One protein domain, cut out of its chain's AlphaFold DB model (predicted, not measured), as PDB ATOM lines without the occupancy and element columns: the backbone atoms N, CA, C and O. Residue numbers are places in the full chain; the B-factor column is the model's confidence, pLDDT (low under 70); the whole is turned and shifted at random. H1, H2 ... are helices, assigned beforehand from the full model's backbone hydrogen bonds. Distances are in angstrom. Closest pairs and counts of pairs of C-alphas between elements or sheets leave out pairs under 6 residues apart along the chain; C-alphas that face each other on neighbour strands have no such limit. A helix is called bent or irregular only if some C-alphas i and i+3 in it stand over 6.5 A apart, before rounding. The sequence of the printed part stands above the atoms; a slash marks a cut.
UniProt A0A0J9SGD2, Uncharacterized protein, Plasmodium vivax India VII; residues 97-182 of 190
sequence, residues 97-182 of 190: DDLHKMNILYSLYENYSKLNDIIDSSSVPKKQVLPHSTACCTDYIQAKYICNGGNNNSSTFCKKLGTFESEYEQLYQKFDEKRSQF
ATOM      1  N   ASP A  97     178.249 221.785 281.625       89.75
ATOM      2  CA  ASP A  97     179.640 221.425 281.334       89.75
ATOM      3  C   ASP A  97     180.485 221.370 282.607       89.75
ATOM      4  O   ASP A  97     181.315 220.474 282.777       89.75
ATOM      5  N   ASP A  98     180.251 222.293 283.538       92.88
ATOM      6  CA  ASP A  98     180.939 222.285 284.827       92.88
ATOM      7  C   ASP A  98     180.447 221.142 285.712       92.88
ATOM      8  O   ASP A  98     181.263 220.438 286.304       92.88
ATOM      9  N   LEU A  99     179.143 220.857 285.723       93.44
ATOM     10  CA  LEU A  99     178.613 219.693 286.427       93.44
ATOM     11  C   LEU A  99     179.160 218.384 285.843       93.44
ATOM     12  O   LEU A  99     179.469 217.461 286.594       93.44
ATOM     13  N   HIS A 100     179.313 218.294 284.518       93.62
ATOM     14  CA  HIS A 100     179.932 217.139 283.873       93.62
ATOM     15  C   HIS A 100     181.371 216.920 284.364       93.62
ATOM     16  O   HIS A 100     181.708 215.822 284.808       93.62
ATOM     17  N   LYS A 101     182.186 217.980 284.384       95.69
ATOM     18  CA  LYS A 101     183.548 217.955 284.944       95.69
ATOM     19  C   LYS A 101     183.558 217.573 286.429       95.69
ATOM     20  O   LYS A 101     184.362 216.744 286.850       95.69
ATOM     21  N   MET A 102     182.648 218.131 287.229       96.19
ATOM     22  CA  MET A 102     182.519 217.790 288.651       96.19
ATOM     23  C   MET A 102     182.163 216.315 288.857       96.19
ATOM     24  O   MET A 102     182.708 215.692 289.761       96.19
ATOM     25  N   ASN A 103     181.305 215.736 288.010       95.88
ATOM     26  CA  ASN A 103     180.948 214.316 288.084       95.88
ATOM     27  C   ASN A 103     182.139 213.397 287.808       95.88
ATOM     28  O   ASN A 103     182.286 212.390 288.493       95.88
ATOM     29  N   ILE A 104     182.999 213.763 286.853       97.38
ATOM     30  CA  ILE A 104     184.239 213.025 286.584       97.38
ATOM     31  C   ILE A 104     185.140 213.058 287.825       97.38
ATOM     32  O   ILE A 104     185.553 212.007 288.305       97.38
ATOM     33  N   LEU A 105     185.382 214.242 288.409       97.75
ATOM     34  CA  LEU A 105     186.181 214.353 289.639       97.75
ATOM     35  C   LEU A 105     185.564 213.572 290.804       97.75
ATOM     36  O   LEU A 105     186.284 212.905 291.541       97.75
ATOM     37  N   TYR A 106     184.243 213.631 290.974       97.00
ATOM     38  CA  TYR A 106     183.558 212.894 292.031       97.00
ATOM     39  C   TYR A 106     183.753 211.381 291.882       97.00
ATOM     40  O   TYR A 106     184.101 210.717 292.854       97.00
ATOM     41  N   SER A 107     183.590 210.847 290.668       97.12
ATOM     42  CA  SER A 107     183.781 209.419 290.383       97.12
ATOM     43  C   SER A 107     185.230 208.967 290.600       97.12
ATOM     44  O   SER A 107     185.476 207.914 291.199       97.12
ATOM     45  N   LEU A 108     186.201 209.801 290.205       98.38
ATOM     46  CA  LEU A 108     187.623 209.582 290.479       98.38
ATOM     47  C   LEU A 108     187.893 209.465 291.985       98.38
ATOM     48  O   LEU A 108     188.479 208.480 292.437       98.38
ATOM     49  N   TYR A 109     187.416 210.428 292.778       97.94
ATOM     50  CA  TYR A 109     187.610 210.425 294.229       97.94
ATOM     51  C   TYR A 109     186.842 209.307 294.940       97.94
ATOM     52  O   TYR A 109     187.356 208.731 295.895       97.94
ATOM     53  N   GLU A 110     185.649 208.943 294.466       96.38
ATOM     54  CA  GLU A 110     184.887 207.824 295.022       96.38
ATOM     55  C   GLU A 110     185.648 206.497 294.863       96.38
ATOM     56  O   GLU A 110     185.763 205.718 295.814       96.38
ATOM     57  N   ASN A 111     186.189 206.234 293.669       97.38
ATOM     58  CA  ASN A 111     186.977 205.028 293.420       97.38
ATOM     59  C   ASN A 111     188.331 205.074 294.138       97.38
ATOM     60  O   ASN A 111     188.743 204.058 294.695       97.38
ATOM     61  N   TYR A 112     188.979 206.241 294.215       97.44
ATOM     62  CA  TYR A 112     190.185 206.430 295.022       97.44
ATOM     63  C   TYR A 112     189.950 206.098 296.497       97.44
ATOM     64  O   TYR A 112     190.727 205.337 297.067       97.44
ATOM     65  N   SER A 113     188.871 206.592 297.115       95.62
ATOM     66  CA  SER A 113     188.558 206.281 298.516       95.62
ATOM     67  C   SER A 113     188.358 204.781 298.730       95.62
ATOM     68  O   SER A 113     188.926 204.223 299.663       95.62
ATOM     69  N   LYS A 114     187.637 204.101 297.827       94.81
ATOM     70  CA  LYS A 114     187.455 202.639 297.895       94.81
ATOM     71  C   LYS A 114     188.784 201.894 297.769       94.81
ATOM     72  O   LYS A 114     189.022 200.949 298.518       94.81
ATOM     73  N   LEU A 115     189.650 202.315 296.847       94.81
ATOM     74  CA  LEU A 115     190.987 201.743 296.685       94.81
ATOM     75  C   LEU A 115     191.851 201.976 297.927       94.81
ATOM     76  O   LEU A 115     192.476 201.034 298.406       94.81
ATOM     77  N   ASN A 116     191.849 203.190 298.480       94.19
ATOM     78  CA  ASN A 116     192.590 203.514 299.696       94.19
ATOM     79  C   ASN A 116     192.111 202.670 300.880       94.19
ATOM     80  O   ASN A 116     192.936 202.075 301.563       94.19
ATOM     81  N   ASP A 117     190.799 202.518 301.066       92.31
ATOM     82  CA  ASP A 117     190.240 201.653 302.110       92.31
ATOM     83  C   ASP A 117     190.641 200.182 301.923       92.31
ATOM     84  O   ASP A 117     190.919 199.482 302.897       92.31
ATOM     85  N   ILE A 118     190.680 199.690 300.679       91.44
ATOM     86  CA  ILE A 118     191.146 198.331 300.362       91.44
ATOM     87  C   ILE A 118     192.629 198.174 300.721       91.44
ATOM     88  O   ILE A 118     192.984 197.206 301.394       91.44
ATOM     89  N   ILE A 119     193.467 199.127 300.306       91.25
ATOM     90  CA  ILE A 119     194.929 199.087 300.447       91.25
ATOM     91  C   ILE A 119     195.384 199.308 301.898       91.25
ATOM     92  O   ILE A 119     196.372 198.711 302.344       91.25
ATOM     93  N   ASP A 120     194.672 200.144 302.653       88.44
ATOM     94  CA  ASP A 120     194.967 200.422 304.060       88.44
ATOM     95  C   ASP A 120     194.387 199.350 305.001       88.44
ATOM     96  O   ASP A 120     194.902 199.170 306.107       88.44
ATOM     97  N   SER A 121     193.363 198.593 304.582       82.88
ATOM     98  CA  SER A 121     192.770 197.555 305.433       82.88
ATOM     99  C   SER A 121     193.728 196.385 305.688       82.88
ATOM    100  O   SER A 121     194.178 195.707 304.769       82.88
ATOM    101  N   SER A 122     194.003 196.106 306.964       65.12
ATOM    102  CA  SER A 122     194.878 195.008 307.400       65.12
ATOM    103  C   SER A 122     194.177 193.645 307.493       65.12
ATOM    104  O   SER A 122     194.842 192.645 307.749       65.12
ATOM    105  N   SER A 123     192.847 193.582 307.331       63.62
ATOM    106  CA  SER A 123     192.062 192.419 307.780       63.62
ATOM    107  C   SER A 123     191.008 191.863 306.809       63.62
ATOM    108  O   SER A 123     190.087 191.186 307.273       63.62
ATOM    109  N   VAL A 124     191.076 192.096 305.492       56.22
ATOM    110  CA  VAL A 124     190.011 191.595 304.592       56.22
ATOM    111  C   VAL A 124     190.561 190.684 303.492       56.22
ATOM    112  O   VAL A 124     191.540 191.042 302.839       56.22
ATOM    113  N   PRO A 125     189.960 189.496 303.267       57.00
ATOM    114  CA  PRO A 125     190.467 188.544 302.290       57.00
ATOM    115  C   PRO A 125     190.315 189.119 300.882       57.00
ATOM    116  O   PRO A 125     189.206 189.469 300.486       57.00
ATOM    117  N   LYS A 126     191.428 189.206 300.141       61.25
ATOM    118  CA  LYS A 126     191.502 189.409 298.680       61.25
ATOM    119  C   LYS A 126     190.409 190.329 298.107       61.25
ATOM    120  O   LYS A 126     189.687 189.937 297.189       61.25
ATOM    121  N   LYS A 127     190.245 191.541 298.652       70.25
ATOM    122  CA  LYS A 127     189.390 192.542 297.997       70.25
ATOM    123  C   LYS A 127     190.022 192.894 296.651       70.25
ATOM    124  O   LYS A 127     191.207 193.201 296.593       70.25
ATOM    125  N   GLN A 128     189.220 192.823 295.594       82.25
ATOM    126  CA  GLN A 128     189.660 193.125 294.236       82.25
ATOM    127  C   GLN A 128     189.858 194.631 294.073       82.25
ATOM    128  O   GLN A 128     188.935 195.411 294.330       82.25
ATOM    129  N   VAL A 129     191.048 195.037 293.632       91.38
ATOM    130  CA  VAL A 129     191.343 196.441 293.300       91.38
ATOM    131  C   VAL A 129     190.973 196.773 291.853       91.38
ATOM    132  O   VAL A 129     190.686 197.931 291.538       91.38
ATOM    133  N   LEU A 130     190.920 195.771 290.971       93.25
ATOM    134  CA  LEU A 130     190.769 195.958 289.530       93.25
ATOM    135  C   LEU A 130     189.469 196.671 289.119       93.25
ATOM    136  O   LEU A 130     189.555 197.543 288.251       93.25
ATOM    137  N   PRO A 131     188.283 196.393 289.708       93.88
ATOM    138  CA  PRO A 131     187.055 197.087 289.315       93.88
ATOM    139  C   PRO A 131     187.135 198.599 289.553       93.88
ATOM    140  O   PRO A 131     186.795 199.388 288.673       93.88
ATOM    141  N   HIS A 132     187.643 199.009 290.718       95.19
ATOM    142  CA  HIS A 132     187.806 200.423 291.067       95.19
ATOM    143  C   HIS A 132     188.943 201.073 290.285       95.19
ATOM    144  O   HIS A 132     188.814 202.209 289.837       95.19
ATOM    145  N   SER A 133     190.030 200.335 290.059       95.50
ATOM    146  CA  SER A 133     191.145 200.809 289.247       95.50
ATOM    147  C   SER A 133     190.732 201.072 287.798       95.50
ATOM    148  O   SER A 133     191.033 202.131 287.256       95.50
ATOM    149  N   THR A 134     189.973 200.156 287.191       96.06
ATOM    150  CA  THR A 134     189.482 200.293 285.811       96.06
ATOM    151  C   THR A 134     188.516 201.470 285.674       96.06
ATOM    152  O   THR A 134     188.585 202.217 284.693       96.06
ATOM    153  N   ALA A 135     187.645 201.675 286.670       95.88
ATOM    154  CA  ALA A 135     186.764 202.839 286.721       95.88
ATOM    155  C   ALA A 135     187.568 204.150 286.802       95.88
ATOM    156  O   ALA A 135     187.355 205.036 285.975       95.88
ATOM    157  N   CYS A 136     188.562 204.231 287.698       96.44
ATOM    158  CA  CYS A 136     189.482 205.373 287.774       96.44
ATOM    159  C   CYS A 136     190.166 205.660 286.432       96.44
ATOM    160  O   CYS A 136     190.174 206.804 285.991       96.44
ATOM    161  N   CYS A 137     190.723 204.642 285.768       96.62
ATOM    162  CA  CYS A 137     191.390 204.821 284.476       96.62
ATOM    163  C   CYS A 137     190.443 205.378 283.410       96.62
ATOM    164  O   CYS A 137     190.818 206.284 282.671       96.62
ATOM    165  N   THR A 138     189.215 204.862 283.352       96.56
ATOM    166  CA  THR A 138     188.207 205.306 282.379       96.56
ATOM    167  C   THR A 138     187.883 206.789 282.566       96.56
ATOM    168  O   THR A 138     187.994 207.572 281.619       96.56
ATOM    169  N   ASP A 139     187.567 207.193 283.797       97.44
ATOM    170  CA  ASP A 139     187.234 208.584 284.116       97.44
ATOM    171  C   ASP A 139     188.441 209.518 283.945       97.44
ATOM    172  O   ASP A 139     188.304 210.658 283.494       97.44
ATOM    173  N   TYR A 140     189.646 209.034 284.256       97.62
ATOM    174  CA  TYR A 140     190.878 209.808 284.132       97.62
ATOM    175  C   TYR A 140     191.235 210.095 282.674       97.62
ATOM    176  O   TYR A 140     191.587 211.229 282.350       97.62
ATOM    177  N   ILE A 141     191.090 209.111 281.777       95.88
ATOM    178  CA  ILE A 141     191.302 209.303 280.334       95.88
ATOM    179  C   ILE A 141     190.347 210.377 279.803       95.88
ATOM    180  O   ILE A 141     190.765 211.286 279.078       95.88
ATOM    181  N   GLN A 142     189.076 210.327 280.211       95.31
ATOM    182  CA  GLN A 142     188.099 211.350 279.850       95.31
ATOM    183  C   GLN A 142     188.495 212.731 280.395       95.31
ATOM    184  O   GLN A 142     188.446 213.725 279.666       95.31
ATOM    185  N   ALA A 143     188.941 212.806 281.651       95.19
ATOM    186  CA  ALA A 143     189.410 214.044 282.266       95.19
ATOM    187  C   ALA A 143     190.637 214.631 281.543       95.19
ATOM    188  O   ALA A 143     190.682 215.833 281.268       95.19
ATOM    189  N   LYS A 144     191.613 213.785 281.183       94.31
ATOM    190  CA  LYS A 144     192.801 214.175 280.409       94.31
ATOM    191  C   LYS A 144     192.423 214.708 279.040       94.31
ATOM    192  O   LYS A 144     192.955 215.739 278.642       94.31
ATOM    193  N   TYR A 145     191.484 214.068 278.344       92.88
ATOM    194  CA  TYR A 145     190.996 214.564 277.058       92.88
ATOM    195  C   TYR A 145     190.410 215.981 277.176       92.88
ATOM    196  O   TYR A 145     190.751 216.855 276.381       92.88
ATOM    197  N   ILE A 146     189.605 216.239 278.217       92.25
ATOM    198  CA  ILE A 146     189.048 217.575 278.503       92.25
ATOM    199  C   ILE A 146     190.161 218.604 278.758       92.25
ATOM    200  O   ILE A 146     190.055 219.744 278.307       92.25
ATOM    201  N   CYS A 147     191.226 218.216 279.461       91.88
ATOM    202  CA  CYS A 147     192.346 219.108 279.754       91.88
ATOM    203  C   CYS A 147     193.240 219.379 278.545       91.88
ATOM    204  O   CYS A 147     193.621 220.524 278.326       91.88
ATOM    205  N   ASN A 148     193.496 218.360 277.726       86.25
ATOM    206  CA  ASN A 148     194.331 218.457 276.528       86.25
ATOM    207  C   ASN A 148     193.641 219.210 275.373       86.25
ATOM    208  O   ASN A 148     194.303 219.637 274.427       86.25
ATOM    209  N   GLY A 149     192.316 219.380 275.425       72.50
ATOM    210  CA  GLY A 149     191.554 220.158 274.451       72.50
ATOM    211  C   GLY A 149     191.685 221.673 274.661       72.50
ATOM    212  O   GLY A 149     190.995 222.252 275.499       72.50
ATOM    213  N   GLY A 150     192.516 222.342 273.855       62.31
ATOM    214  CA  GLY A 150     192.614 223.809 273.792       62.31
ATOM    215  C   GLY A 150     193.450 224.455 274.911       62.31
ATOM    216  O   GLY A 150     194.321 223.828 275.501       62.31
ATOM    217  N   ASN A 151     193.191 225.732 275.222       58.81
ATOM    218  CA  ASN A 151     193.926 226.515 276.237       58.81
ATOM    219  C   ASN A 151     193.470 226.206 277.693       58.81
ATOM    220  O   ASN A 151     193.540 227.060 278.576       58.81
ATOM    221  N   ASN A 152     192.952 224.994 277.938       62.53
ATOM    222  CA  ASN A 152     192.258 224.589 279.171       62.53
ATOM    223  C   ASN A 152     193.171 224.029 280.271       62.53
ATOM    224  O   ASN A 152     192.702 223.799 281.391       62.53
ATOM    225  N   ASN A 153     194.467 223.863 279.993       64.00
ATOM    226  CA  ASN A 153     195.455 223.334 280.943       64.00
ATOM    227  C   ASN A 153     195.528 224.131 282.262       64.00
ATOM    228  O   ASN A 153     195.920 223.595 283.294       64.00
ATOM    229  N   SER A 154     195.126 225.406 282.254       76.69
ATOM    230  CA  SER A 154     195.117 226.280 283.435       76.69
ATOM    231  C   SER A 154     193.776 226.312 284.188       76.69
ATOM    232  O   SER A 154     193.684 226.973 285.233       76.69
ATOM    233  N   SER A 155     192.752 225.604 283.693       89.62
ATOM    234  CA  SER A 155     191.418 225.579 284.298       89.62
ATOM    235  C   SER A 155     191.440 224.973 285.706       89.62
ATOM    236  O   SER A 155     192.267 224.117 286.036       89.62
ATOM    237  N   THR A 156     190.499 225.396 286.555       92.94
ATOM    238  CA  THR A 156     190.346 224.851 287.914       92.94
ATOM    239  C   THR A 156     190.162 223.334 287.896       92.94
ATOM    240  O   THR A 156     190.734 222.645 288.737       92.94
ATOM    241  N   PHE A 157     189.427 222.806 286.912       94.31
ATOM    242  CA  PHE A 157     189.249 221.368 286.722       94.31
ATOM    243  C   PHE A 157     190.587 220.652 286.490       94.31
ATOM    244  O   PHE A 157     190.895 219.707 287.210       94.31
ATOM    245  N   CYS A 158     191.423 221.142 285.573       94.88
ATOM    246  CA  CYS A 158     192.708 220.508 285.263       94.88
ATOM    247  C   CYS A 158     193.715 220.602 286.410       94.88
ATOM    248  O   CYS A 158     194.449 219.651 286.667       94.88
ATOM    249  N   LYS A 159     193.693 221.702 287.173       94.69
ATOM    250  CA  LYS A 159     194.476 221.809 288.414       94.69
ATOM    251  C   LYS A 159     194.054 220.756 289.440       94.69
ATOM    252  O   LYS A 159     194.912 220.126 290.049       94.69
ATOM    253  N   LYS A 160     192.743 220.542 289.612       96.62
ATOM    254  CA  LYS A 160     192.208 219.504 290.508       96.62
ATOM    255  C   LYS A 160     192.517 218.093 290.018       96.62
ATOM    256  O   LYS A 160     192.870 217.253 290.835       96.62
ATOM    257  N   LEU A 161     192.469 217.857 288.708       96.81
ATOM    258  CA  LEU A 161     192.893 216.591 288.111       96.81
ATOM    259  C   LEU A 161     194.380 216.306 288.377       96.81
ATOM    260  O   LEU A 161     194.726 215.185 288.725       96.81
ATOM    261  N   GLY A 162     195.244 217.321 288.277       95.25
ATOM    262  CA  GLY A 162     196.664 217.182 288.616       95.25
ATOM    263  C   GLY A 162     196.894 216.844 290.093       95.25
ATOM    264  O   GLY A 162     197.738 216.011 290.405       95.25
ATOM    265  N   THR A 163     196.110 217.429 291.009       96.81
ATOM    266  CA  THR A 163     196.143 217.039 292.433       96.81
ATOM    267  C   THR A 163     195.754 215.572 292.617       96.81
ATOM    268  O   THR A 163     196.473 214.835 293.285       96.81
ATOM    269  N   PHE A 164     194.666 215.141 291.974       97.94
ATOM    270  CA  PHE A 164     194.226 213.749 292.009       97.94
ATOM    271  C   PHE A 164     195.296 212.785 291.470       97.94
ATOM    272  O   PHE A 164     195.533 211.739 292.064       97.94
ATOM    273  N   GLU A 165     195.978 213.141 290.377       97.12
ATOM    274  CA  GLU A 165     197.066 212.340 289.798       97.12
ATOM    275  C   GLU A 165     198.204 212.112 290.805       97.12
ATOM    276  O   GLU A 165     198.649 210.979 290.982       97.12
ATOM    277  N   SER A 166     198.611 213.161 291.528       97.12
ATOM    278  CA  SER A 166     199.627 213.052 292.585       97.12
ATOM    279  C   SER A 166     199.169 212.195 293.771       97.12
ATOM    280  O   SER A 166     199.963 211.431 294.320       97.12
ATOM    281  N   GLU A 167     197.903 212.301 294.181       97.69
ATOM    282  CA  GLU A 167     197.334 211.470 295.255       97.69
ATOM    283  C   GLU A 167     197.259 209.996 294.834       97.69
ATOM    284  O   GLU A 167     197.648 209.103 295.591       97.69
ATOM    285  N   TYR A 168     196.831 209.724 293.600       97.88
ATOM    286  CA  TYR A 168     196.774 208.370 293.056       97.88
ATOM    287  C   TYR A 168     198.166 207.747 292.908       97.88
ATOM    288  O   TYR A 168     198.329 206.554 293.157       97.88
ATOM    289  N   GLU A 169     199.190 208.524 292.546       97.56
ATOM    290  CA  GLU A 169     200.570 208.027 292.492       97.56
ATOM    291  C   GLU A 169     201.069 207.569 293.870       97.56
ATOM    292  O   GLU A 169     201.662 206.493 293.982       97.56
ATOM    293  N   GLN A 170     200.757 208.314 294.934       96.94
ATOM    294  CA  GLN A 170     201.070 207.900 296.309       96.94
ATOM    295  C   GLN A 170     200.317 206.625 296.700       96.94
ATOM    296  O   GLN A 170     200.888 205.717 297.306       96.94
ATOM    297  N   LEU A 171     199.038 206.526 296.330       96.25
ATOM    298  CA  LEU A 171     198.249 205.315 296.545       96.25
ATOM    299  C   LEU A 171     198.846 204.110 295.805       96.25
ATOM    300  O   LEU A 171     198.899 203.009 296.354       96.25
ATOM    301  N   TYR A 172     199.336 204.320 294.582       96.50
ATOM    302  CA  TYR A 172     199.993 203.283 293.795       96.50
ATOM    303  C   TYR A 172     201.290 202.798 294.446       96.50
ATOM    304  O   TYR A 172     201.528 201.594 294.492       96.50
ATOM    305  N   GLN A 173     202.099 203.703 294.998       96.06
ATOM    306  CA  GLN A 173     203.307 203.333 295.745       96.06
ATOM    307  C   GLN A 173     202.966 202.459 296.962       96.06
ATOM    308  O   GLN A 173     203.538 201.380 297.118       96.06
ATOM    309  N   LYS A 174     201.957 202.850 297.756       94.00
ATOM    310  CA  LYS A 174     201.459 202.034 298.881       94.00
ATOM    311  C   LYS A 174     200.965 200.653 298.438       94.00
ATOM    312  O   LYS A 174     201.152 199.667 299.149       94.00
ATOM    313  N   PHE A 175     200.285 200.583 297.292       93.75
ATOM    314  CA  PHE A 175     199.845 199.314 296.716       93.75
ATOM    315  C   PHE A 175     201.040 198.439 296.327       93.75
ATOM    316  O   PHE A 175     201.041 197.255 296.650       93.75
ATOM    317  N   ASP A 176     202.052 199.004 295.663       94.06
ATOM    318  CA  ASP A 176     203.212 198.254 295.169       94.06
ATOM    319  C   ASP A 176     204.028 197.635 296.320       94.06
ATOM    320  O   ASP A 176     204.393 196.462 296.253       94.06
ATOM    321  N   GLU A 177     204.181 198.355 297.438       93.25
ATOM    322  CA  GLU A 177     204.784 197.833 298.680       93.25
ATOM    323  C   GLU A 177     204.044 196.607 299.243       93.25
ATOM    324  O   GLU A 177     204.645 195.722 299.860       93.25
ATOM    325  N   LYS A 178     202.726 196.538 299.026       90.69
ATOM    326  CA  LYS A 178     201.837 195.481 299.528       90.69
ATOM    327  C   LYS A 178     201.347 194.543 298.425       90.69
ATOM    328  O   LYS A 178     200.442 193.748 298.666       90.69
ATOM    329  N   ARG A 179     201.925 194.601 297.223       90.06
ATOM    330  CA  ARG A 179     201.375 193.969 296.011       90.06
ATOM    331  C   ARG A 179     201.081 192.480 296.167       90.06
ATOM    332  O   ARG A 179     200.073 191.995 295.666       90.06
ATOM    333  N   SER A 180     201.935 191.766 296.898       89.31
ATOM    334  CA  SER A 180     201.792 190.330 297.177       89.31
ATOM    335  C   SER A 180     200.533 189.963 297.976       89.31
ATOM    336  O   SER A 180     200.167 188.790 298.027       89.31
ATOM    337  N   GLN A 181     199.860 190.944 298.587       87.88
ATOM    338  CA  GLN A 181     198.637 190.763 299.373       87.88
ATOM    339  C   GLN A 181     197.365 190.783 298.505       87.88
ATOM    340  O   GLN A 181     196.296 190.389 298.978       87.88
ATOM    341  N   PHE A 182     197.468 191.202 297.239       87.56
ATOM    342  CA  PHE A 182     196.332 191.363 296.330       87.56
ATOM    343  C   PHE A 182     196.327 190.293 295.233       87.56
ATOM    344  O   PHE A 182     197.366 189.802 294.797       87.56
TER     345      PHE A 182
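AT A GLANCE: This is residues 97 to 182 of the 190 residues of an uncharacterized protein of Plasmodium vivax India VII (UniProt A0A0J9SGD2). Three long helices, H1, H2 and H4, lie side by side as an up-and-down bundle, each running against the one before it in the chain, and together they make a slim rod. H2 and H4 meet only near one end of the rod, where the short H3 lies in the turn between them; the loop from H1 to H2, residues 121 to 129, is at the other end. The printed part has 86 residues with four named helices, in the order H1, H2, H3, H4, and no named strand: all helix. It is only just compact, close to loose, with a radius of gyration of the C-alphas of 14.2 A and spans of 45 by 20 by 15 A.

HOW THE PARTS SIT: Start at H1, residues 97 to 120, the longest helix. H2, residues 130 to 148, forms a helical hairpin with it: they touch, closest at the C-alphas of Asn 111 and His 132, 5.2 A apart, and run opposite ways at a shallow tilt of 34 degrees, only just short of steep. H4, residues 156 to 177, touches H1, closest at the C-alphas of Ile 119 and Phe 175, 6.2 A apart; they run the same way at a shallow tilt of 16 degrees. H2 touches H4 with residues 143 to 147 alone, closest at the C-alphas of Cys 147 and Cys 158, 5.7 A apart. H3, residues 151 to 154, is close to H2 but not clearly touching, and is apart from H1. In H1, H2 and H4 every O i to N i+4 pair is within hydrogen-bond range; H3 is too short for such a pair.

IN THESE COORDINATES: Find C-alpha 97 at (179.640, 221.425, 281.334); from there H1 runs 34.5 A to C-alpha 120. H2 covers 26.2 A. H3 is irregular, with C-alphas 151 and 154 7.3 A apart. H4 runs 32.5 A and ends at C-alpha 177, (204.784, 197.833, 298.680).

THE WHOLE: Look for the two farthest C-alphas at Ser 123 and Asn 151, 46.5 A apart. The printed part has no cut and no long link. The pLDDT is under 70 at residues 122 to 126 and 150 to 153.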